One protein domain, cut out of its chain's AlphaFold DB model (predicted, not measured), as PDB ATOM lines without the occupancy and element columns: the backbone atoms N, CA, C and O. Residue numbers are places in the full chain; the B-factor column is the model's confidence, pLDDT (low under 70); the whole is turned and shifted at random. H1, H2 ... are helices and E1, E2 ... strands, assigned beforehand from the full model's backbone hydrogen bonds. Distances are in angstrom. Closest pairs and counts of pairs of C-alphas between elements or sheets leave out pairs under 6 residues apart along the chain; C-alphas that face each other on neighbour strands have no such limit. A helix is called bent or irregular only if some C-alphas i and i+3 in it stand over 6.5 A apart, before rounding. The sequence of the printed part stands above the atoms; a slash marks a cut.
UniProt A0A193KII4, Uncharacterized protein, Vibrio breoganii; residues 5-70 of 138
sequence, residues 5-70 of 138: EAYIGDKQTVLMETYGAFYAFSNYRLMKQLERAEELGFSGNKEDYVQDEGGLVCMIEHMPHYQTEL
ATOM      1  N   GLU A   5      50.606 -48.069  27.175       92.12
ATOM      2  CA  GLU A   5      49.509 -47.641  26.297       92.12
ATOM      3  C   GLU A   5      49.656 -48.163  24.861       92.12
ATOM      4  O   GLU A   5      48.702 -48.657  24.266       92.12
ATOM      5  N   ALA A   6      50.877 -48.163  24.318       95.12
ATOM      6  CA  ALA A   6      51.138 -48.676  22.975       95.12
ATOM      7  C   ALA A   6      50.896 -50.194  22.827       95.12
ATOM      8  O   ALA A   6      50.786 -50.678  21.702       95.12
ATOM      9  N   TYR A   7      50.841 -50.954  23.926       94.19
ATOM     10  CA  TYR A   7      50.462 -52.373  23.916       94.19
ATOM     11  C   TYR A   7      48.960 -52.596  24.094       94.19
ATOM     12  O   TYR A   7      48.464 -53.655  23.699       94.19
ATOM     13  N   ILE A   8      48.255 -51.651  24.723       96.25
ATOM     14  CA  ILE A   8      46.914 -51.902  25.248       96.25
ATOM     15  C   ILE A   8      45.816 -51.019  24.670       96.25
ATOM     16  O   ILE A   8      44.670 -51.439  24.761       96.25
ATOM     17  N   GLY A   9      46.117 -49.875  24.047       94.25
ATOM     18  CA  GLY A   9      45.105 -48.875  23.676       94.25
ATOM     19  C   GLY A   9      43.929 -49.431  22.860       94.25
ATOM     20  O   GLY A   9      42.766 -49.216  23.206       94.25
ATOM     21  N   ASP A  10      44.209 -50.248  21.838       95.50
ATOM     22  CA  ASP A  10      43.159 -50.896  21.034       95.50
ATOM     23  C   ASP A  10      42.321 -51.876  21.871       95.50
ATOM     24  O   ASP A  10      41.094 -51.908  21.786       95.50
ATOM     25  N   LYS A  11      42.975 -52.668  22.729       96.19
ATOM     26  CA  LYS A  11      42.299 -53.639  23.600       96.19
ATOM     27  C   LYS A  11      41.487 -52.950  24.698       96.19
ATOM     28  O   LYS A  11      40.403 -53.419  25.027       96.19
ATOM     29  N   GLN A  12      41.989 -51.846  25.249       95.44
ATOM     30  CA  GLN A  12      41.284 -51.028  26.229       95.44
ATOM     31  C   GLN A  12      40.053 -50.378  25.597       95.44
ATOM     32  O   GLN A  12      39.003 -50.363  26.225       95.44
ATOM     33  N   THR A  13      40.139 -49.935  24.340       94.06
ATOM     34  CA  THR A  13      38.979 -49.422  23.593       94.06
ATOM     35  C   THR A  13      37.888 -50.488  23.471       94.06
ATOM     36  O   THR A  13      36.743 -50.238  23.838       94.06
ATOM     37  N   VAL A  14      38.242 -51.710  23.059       95.31
ATOM     38  CA  VAL A  14      37.285 -52.832  22.984       95.31
ATOM     39  C   VAL A  14      36.709 -53.181  24.361       95.31
ATOM     40  O   VAL A  14      35.516 -53.461  24.488       95.31
ATOM     41  N   LEU A  15      37.536 -53.149  25.409       94.88
ATOM     42  CA  LEU A  15      37.099 -53.395  26.782       94.88
ATOM     43  C   LEU A  15      36.080 -52.343  27.240       94.88
ATOM     44  O   LEU A  15      35.048 -52.682  27.817       94.88
ATOM     45  N   MET A  16      36.353 -51.073  26.950       92.00
ATOM     46  CA  MET A  16      35.459 -49.960  27.240       92.00
ATOM     47  C   MET A  16      34.116 -50.127  26.524       92.00
ATOM     48  O   MET A  16      33.076 -50.046  27.168       92.00
ATOM     49  N   GLU A  17      34.121 -50.459  25.231       89.31
ATOM     50  CA  GLU A  17      32.893 -50.733  24.473       89.31
ATOM     51  C   GLU A  17      32.098 -51.912  25.051       89.31
ATOM     52  O   GLU A  17      30.879 -51.825  25.182       89.31
ATOM     53  N   THR A  18      32.786 -52.985  25.454       89.38
ATOM     54  CA  THR A  18      32.168 -54.194  26.025       89.38
ATOM     55  C   THR A  18      31.396 -53.897  27.310       89.38
ATOM     56  O   THR A  18      30.317 -54.445  27.521       89.38
ATOM     57  N   TYR A  19      31.939 -53.032  28.168       88.12
ATOM     58  CA  TYR A  19      31.343 -52.702  29.466       88.12
ATOM     59  C   TYR A  19      30.533 -51.399  29.461       88.12
ATOM     60  O   TYR A  19      30.006 -51.006  30.504       88.12
ATOM     61  N   GLY A  20      30.412 -50.729  28.309       83.69
ATOM     62  CA  GLY A  20      29.766 -49.418  28.210       83.69
ATOM     63  C   GLY A  20      30.524 -48.320  28.963       83.69
ATOM     64  O   GLY A  20      29.916 -47.350  29.410       83.69
ATOM     65  N   ALA A  21      31.837 -48.479  29.139       88.88
ATOM     66  CA  ALA A  21      32.682 -47.503  29.807       88.88
ATOM     67  C   ALA A  21      33.152 -46.419  28.827       88.88
ATOM     68  O   ALA A  21      33.476 -46.696  27.673       88.88
ATOM     69  N   PHE A  22      33.217 -45.167  29.270       88.69
ATOM     70  CA  PHE A  22      33.669 -44.057  28.433       88.69
ATOM     71  C   PHE A  22      34.182 -42.887  29.268       88.69
ATOM     72  O   PHE A  22      33.798 -42.700  30.418       88.69
ATOM     73  N   TYR A  23      35.015 -42.042  28.664       88.50
ATOM     74  CA  TYR A  23      35.399 -40.765  29.262       88.50
ATOM     75  C   TYR A  23      34.449 -39.649  28.829       88.50
ATOM     76  O   TYR A  23      34.140 -39.499  27.640       88.50
ATOM     77  N   ALA A  24      34.033 -38.815  29.781       83.38
ATOM     78  CA  ALA A  24      33.233 -37.628  29.507       83.38
ATOM     79  C   ALA A  24      33.766 -36.402  30.257       83.38
ATOM     80  O   ALA A  24      33.472 -36.175  31.424       83.38
ATOM     81  N   PHE A  25      34.497 -35.556  29.533       81.12
ATOM     82  CA  PHE A  25      35.057 -34.303  30.057       81.12
ATOM     83  C   PHE A  25      34.110 -33.097  29.910       81.12
ATOM     84  O   PHE A  25      34.515 -31.951  30.089       81.12
ATOM     85  N   SER A  26      32.850 -33.326  29.529       79.00
ATOM     86  CA  SER A  26      31.807 -32.297  29.514       79.00
ATOM     87  C   SER A  26      30.417 -32.906  29.685       79.00
ATOM     88  O   SER A  26      30.176 -34.034  29.250       79.00
ATOM     89  N   ASN A  27      29.481 -32.128  30.237       78.56
ATOM     90  CA  ASN A  27      28.086 -32.555  30.415       78.56
ATOM     91  C   ASN A  27      27.439 -32.986  29.091       78.56
ATOM     92  O   ASN A  27      26.722 -33.977  29.051       78.56
ATOM     93  N   TYR A  28      27.745 -32.294  27.990       81.06
ATOM     94  CA  TYR A  28      27.239 -32.662  26.666       81.06
ATOM     95  C   TYR A  28      27.727 -34.048  26.216       81.06
ATOM     96  O   TYR A  28      26.943 -34.854  25.720       81.06
ATOM     97  N   ARG A  29      29.025 -34.345  26.392       74.69
ATOM     98  CA  ARG A  29      29.591 -35.655  26.029       74.69
ATOM     99  C   ARG A  29      29.068 -36.763  26.934       74.69
ATOM    100  O   ARG A  29      28.835 -37.857  26.435       74.69
ATOM    101  N   LEU A  30      28.864 -36.461  28.216       79.69
ATOM    102  CA  LEU A  30      28.244 -37.375  29.166       79.69
ATOM    103  C   LEU A  30      26.839 -37.752  28.693       79.69
ATOM    104  O   LEU A  30      26.597 -38.919  28.426       79.69
ATOM    105  N   MET A  31      25.959 -36.767  28.488       76.25
ATOM    106  CA  MET A  31      24.578 -37.011  28.052       76.25
ATOM    107  C   MET A  31      24.514 -37.832  26.761       76.25
ATOM    108  O   MET A  31      23.817 -38.835  26.717       76.25
ATOM    109  N   LYS A  32      25.313 -37.483  25.744       77.31
ATOM    110  CA  LYS A  32      25.325 -38.207  24.464       77.31
ATOM    111  C   LYS A  32      25.773 -39.671  24.587       77.31
ATOM    112  O   LYS A  32      25.289 -40.529  23.858       77.31
ATOM    113  N   GLN A  33      26.744 -39.956  25.454       76.06
ATOM    114  CA  GLN A  33      27.219 -41.329  25.662       76.06
ATOM    115  C   GLN A  33      26.263 -42.130  26.548       76.06
ATOM    116  O   GLN A  33      26.107 -43.329  26.341       76.06
ATOM    117  N   LEU A  34      25.576 -41.462  27.473       73.44
ATOM    118  CA  LEU A  34      24.508 -42.053  28.269       73.44
ATOM    119  C   LEU A  34      23.266 -42.387  27.427       73.44
ATOM    120  O   LEU A  34      22.712 -43.463  27.606       73.44
ATOM    121  N   GLU A  35      22.886 -41.547  26.457       72.31
ATOM    122  CA  GLU A  35      21.836 -41.865  25.467       72.31
ATOM    123  C   GLU A  35      22.168 -43.156  24.699       72.31
ATOM    124  O   GLU A  35      21.311 -44.004  24.482       72.31
ATOM    125  N   ARG A  36      23.442 -43.361  24.338       68.25
ATOM    126  CA  ARG A  36      23.897 -44.606  23.697       68.25
ATOM    127  C   ARG A  36      23.868 -45.808  24.650       68.25
ATOM    128  O   ARG A  36      23.736 -46.939  24.197       68.25
ATOM    129  N   ALA A  37      23.991 -45.571  25.953       66.25
ATOM    130  CA  ALA A  37      23.895 -46.597  26.985       66.25
ATOM    131  C   ALA A  37      22.440 -46.967  27.336       66.25
ATOM    132  O   ALA A  37      22.233 -47.990  27.987       66.25
ATOM    133  N   GLU A  38      21.426 -46.212  26.886       66.38
ATOM    134  CA  GLU A  38      20.012 -46.607  27.041       66.38
ATOM    135  C   GLU A  38      19.746 -47.984  26.404       66.38
ATOM    136  O   GLU A  38      19.022 -48.799  26.974       66.38
ATOM    137  N   GLU A  39      20.413 -48.302  25.284       65.75
ATOM    138  CA  GLU A  39      20.360 -49.623  24.628       65.75
ATOM    139  C   GLU A  39      20.913 -50.763  25.510       65.75
ATOM    140  O   GLU A  39      20.606 -51.933  25.277       65.75
ATOM    141  N   LEU A  40      21.695 -50.427  26.540       61.44
ATOM    142  CA  LEU A  40      22.269 -51.343  27.529       61.44
ATOM    143  C   LEU A  40      21.502 -51.331  28.867       61.44
ATOM    144  O   LEU A  40      21.960 -51.934  29.834       61.44
ATOM    145  N   GLY A  41      20.332 -50.680  28.931       61.62
ATOM    146  CA  GLY A  41      19.473 -50.649  30.122       61.62
ATOM    147  C   GLY A  41      19.722 -49.474  31.074       61.62
ATOM    148  O   GLY A  41      19.290 -49.523  32.222       61.62
ATOM    149  N   PHE A  42      20.409 -48.423  30.622       65.06
ATOM    150  CA  PHE A  42      20.704 -47.235  31.423       65.06
ATOM    151  C   PHE A  42      19.477 -46.323  31.616       65.06
ATOM    152  O   PHE A  42      18.801 -45.995  30.643       65.06
ATOM    153  N   SER A  43      19.197 -45.860  32.847       65.44
ATOM    154  CA  SER A  43      17.996 -45.050  33.134       65.44
ATOM    155  C   SER A  43      18.177 -43.529  33.025       65.44
ATOM    156  O   SER A  43      17.244 -42.780  33.316       65.44
ATOM    157  N   GLY A  44      19.363 -43.035  32.658       63.97
ATOM    158  CA  GLY A  44      19.654 -41.594  32.682       63.97
ATOM    159  C   GLY A  44      20.149 -41.085  34.041       63.97
ATOM    160  O   GLY A  44      20.678 -39.975  34.131       63.97
ATOM    161  N   ASN A  45      19.988 -41.878  35.104       73.88
ATOM    162  CA  ASN A  45      20.212 -41.439  36.475       73.88
ATOM    163  C   ASN A  45      21.650 -41.673  36.937       73.88
ATOM    164  O   ASN A  45      22.275 -42.692  36.650       73.88
ATOM    165  N   LYS A  46      22.153 -40.736  37.747       73.06
ATOM    166  CA  LYS A  46      23.479 -40.831  38.376       73.06
ATOM    167  C   LYS A  46      23.630 -42.046  39.299       73.06
ATOM    168  O   LYS A  46      24.745 -42.431  39.612       73.06
ATOM    169  N   GLU A  47      22.520 -42.639  39.726       81.25
ATOM    170  CA  GLU A  47      22.496 -43.813  40.599       81.25
ATOM    171  C   GLU A  47      22.878 -45.113  39.878       81.25
ATOM    172  O   GLU A  47      23.229 -46.073  40.551       81.25
ATOM    173  N   ASP A  48      22.885 -45.138  38.541       79.31
ATOM    174  CA  ASP A  48      23.168 -46.352  37.757       79.31
ATOM    175  C   ASP A  48      24.630 -46.459  37.302       79.31
ATOM    176  O   ASP A  48      25.070 -47.498  36.797       79.31
ATOM    177  N   TYR A  49      25.403 -45.380  37.453       83.88
ATOM    178  CA  TYR A  49      26.790 -45.320  37.011       83.88
ATOM    179  C   TYR A  49      27.711 -44.753  38.082       83.88
ATOM    180  O   TYR A  49      27.342 -43.919  38.906       83.88
ATOM    181  N   VAL A  50      28.963 -45.181  38.023       87.56
ATOM    182  CA  VAL A  50      30.058 -44.575  38.772       87.56
ATOM    183  C   VAL A  50      30.929 -43.769  37.823       87.56
ATOM    184  O   VAL A  50      31.065 -44.096  36.642       87.56
ATOM    185  N   GLN A  51      31.515 -42.706  38.358       87.38
ATOM    186  CA  GLN A  51      32.584 -41.964  37.712       87.38
ATOM    187  C   GLN A  51      33.812 -42.062  38.611       87.38
ATOM    188  O   GLN A  51      33.727 -41.689  39.783       87.38
ATOM    189  N   ASP A  52      34.917 -42.594  38.095       85.25
ATOM    190  CA  ASP A  52      36.166 -42.621  38.854       85.25
ATOM    191  C   ASP A  52      36.839 -41.237  38.883       85.25
ATOM    192  O   ASP A  52      36.432 -40.296  38.196       85.25
ATOM    193  N   GLU A  53      37.883 -41.101  39.701       81.06
ATOM    194  CA  GLU A  53      38.643 -39.851  39.825       81.06
ATOM    195  C   GLU A  53      39.337 -39.446  38.511       81.06
ATOM    196  O   GLU A  53      39.589 -38.263  38.282       81.06
ATOM    197  N   GLY A  54      39.589 -40.410  37.616       80.44
ATOM    198  CA  GLY A  54      40.112 -40.193  36.266       80.44
ATOM    199  C   GLY A  54      39.052 -39.751  35.249       80.44
ATOM    200  O   GLY A  54      39.382 -39.459  34.098       80.44
ATOM    201  N   GLY A  55      37.782 -39.679  35.651       84.88
ATOM    202  CA  GLY A  55      36.665 -39.275  34.806       84.88
ATOM    203  C   GLY A  55      36.117 -40.379  33.900       84.88
ATOM    204  O   GLY A  55      35.349 -40.067  32.984       84.88
ATOM    205  N   LEU A  56      36.490 -41.641  34.135       89.31
ATOM    206  CA  LEU A  56      35.882 -42.791  33.479       89.31
ATOM    207  C   LEU A  56      34.488 -43.016  34.057       89.31
ATOM    208  O   LEU A  56      34.323 -43.195  35.261       89.31
ATOM    209  N   VAL A  57      33.494 -43.053  33.182       89.00
ATOM    210  CA  VAL A  57      32.110 -43.390  33.495       89.00
ATOM    211  C   VAL A  57      31.858 -44.840  33.111       89.00
ATOM    212  O   VAL A  57      32.241 -45.252  32.019       89.00
ATOM    213  N   CYS A  58      31.224 -45.614  33.992       88.81
ATOM    214  CA  CYS A  58      30.827 -47.000  33.734       88.81
ATOM    215  C   CYS A  58      29.624 -47.377  34.610       88.81
ATOM    216  O   CYS A  58      29.457 -46.837  35.706       88.81
ATOM    217  N   MET A  59      28.792 -48.313  34.146       85.25
ATOM    218  CA  MET A  59      27.674 -48.833  34.937       85.25
ATOM    219  C   MET A  59      28.185 -49.512  36.212       85.25
ATOM    220  O   MET A  59      29.201 -50.213  36.188       85.25
ATOM    221  N   ILE A  60      27.469 -49.329  37.324       87.88
ATOM    222  CA  ILE A  60      27.886 -49.851  38.637       87.88
ATOM    223  C   ILE A  60      28.115 -51.364  38.590       87.88
ATOM    224  O   ILE A  60      29.127 -51.848  39.093       87.88
ATOM    225  N   GLU A  61      27.211 -52.099  37.942       87.12
ATOM    226  CA  GLU A  61      27.281 -53.560  37.833       87.12
ATOM    227  C   GLU A  61      28.489 -54.041  37.013       87.12
ATOM    228  O   GLU A  61      29.033 -55.117  37.259       87.12
ATOM    229  N   HIS A  62      28.951 -53.232  36.057       89.88
ATOM    230  CA  HIS A  62      30.056 -53.575  35.163       89.88
ATOM    231  C   HIS A  62      31.424 -53.173  35.714       89.88
ATOM    232  O   HIS A  62      32.423 -53.810  35.373       89.88
ATOM    233  N   MET A  63      31.492 -52.149  36.570       90.81
ATOM    234  CA  MET A  63      32.759 -51.591  37.047       90.81
ATOM    235  C   MET A  63      33.712 -52.643  37.655       90.81
ATOM    236  O   MET A  63      34.880 -52.657  37.257       90.81
ATOM    237  N   PRO A  64      33.278 -53.572  38.535       92.56
ATOM    238  CA  PRO A  64      34.184 -54.580  39.096       92.56
ATOM    239  C   PRO A  64      34.810 -55.495  38.033       92.56
ATOM    240  O   PRO A  64      35.990 -55.853  38.113       92.56
ATOM    241  N   HIS A  65      34.032 -55.863  37.013       94.06
ATOM    242  CA  HIS A  65      34.500 -56.688  35.901       94.06
ATOM    243  C   HIS A  65      35.449 -55.914  34.985       94.06
ATOM    244  O   HIS A  65      36.531 -56.412  34.673       94.06
ATOM    245  N   TYR A  66      35.092 -54.673  34.638       93.62
ATOM    246  CA  TYR A  66      35.940 -53.779  33.855       93.62
ATOM    247  C   TYR A  66      37.312 -53.585  34.514       93.62
ATOM    248  O   TYR A  66      38.339 -53.789  33.869       93.62
ATOM    249  N   GLN A  67      37.351 -53.275  35.815       93.81
ATOM    250  CA  GLN A  67      38.602 -53.096  36.560       93.81
ATOM    251  C   GLN A  67      39.458 -54.368  36.584       93.81
ATOM    252  O   GLN A  67      40.682 -54.298  36.458       93.81
ATOM    253  N   THR A  68      38.825 -55.535  36.717       96.38
ATOM    254  CA  THR A  68      39.520 -56.829  36.756       96.38
ATOM    255  C   THR A  68      40.198 -57.143  35.421       96.38
ATOM    256  O   THR A  68      41.380 -57.500  35.393       96.38
ATOM    257  N   GLU A  69      39.475 -56.980  34.312       96.88
ATOM    258  CA  GLU A  69      40.003 -57.221  32.966       96.88
ATOM    259  C   GLU A  69      41.018 -56.149  32.549       96.88
ATOM    260  O   GLU A  69      42.048 -56.482  31.960       96.88
ATOM    261  N   LEU A  70      40.809 -54.884  32.934       95.62
ATOM    262  CA  LEU A  70      41.781 -53.815  32.714       95.62
ATOM    263  C   LEU A  70      43.096 -54.132  33.439       95.62
ATOM    264  O   LEU A  70      44.153 -54.160  32.812       95.62
TER     265      LEU A  70
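Overview. This is residues 5 to 70 of the 138 residues of an uncharacterized protein of Vibrio breoganii (UniProt A0A193KII4). A small hairpin of two strands, E1 and E2, lies in the middle; H1 and H3 extend side by side toward one end of the long axis, and H2 lies toward the other end, separate from both. Residues 22 to 23, in the link from H1 to H2, pair with E2 beside the hairpin. The printed part has 66 residues, mostly helix, in the order H1, H2, E1, E2, H3, with the sheet E1 - E2 antiparallel. It is compact, with a radius of gyration of the C-alphas of 11.6 A, and spans 34 by 23 by 23 A.

Arrangement. Begin with H1, residues 5 to 19, which touches H3, residues 63 to 70, at a shallow tilt of 30 degrees, opposite ways; their closest C-alphas, of Tyr 19 and Tyr 66, are 6.4 A apart. H2, residues 27 to 40, is apart from H1 and H3. H2 and E2, residues 56 to 59, are near each other, with 7 pairs of C-alphas within 10 A. E1, residues 49 to 51, forms an antiparallel hairpin with E2, where N 50 and O 58 are 2.9 A apart, within hydrogen-bond range. Every O i to N i+4 pair is within range in H3, 9 of 11 in H1 and 8 of 10 in H2.

Along the chain. Find C-alpha 5 at (49.509, -47.641, 26.297); from there H1 runs 19.1 A to C-alpha 19, irregular where C-alphas 7 and 10 are 8.0 A apart. H2 starts at C-alpha 27, (28.086, -32.555, 30.415), and runs 19.9 A; it is neither bent nor irregular, but only just, with C-alphas 36 and 39 6.2 A apart. E1 measures 6.7 A, E2 10.3 A and H3 10.3 A, ending at C-alpha 70, (41.781, -53.815, 32.714).

Size, cuts and confidence. Look at Ala 6 and Ser 43 for the two C-alphas farthest apart, 34.9 A. The printed part has no cut, and no link is long. In this model, residues 36 to 44 have pLDDT under 70; the mean of the printed part is 83.9.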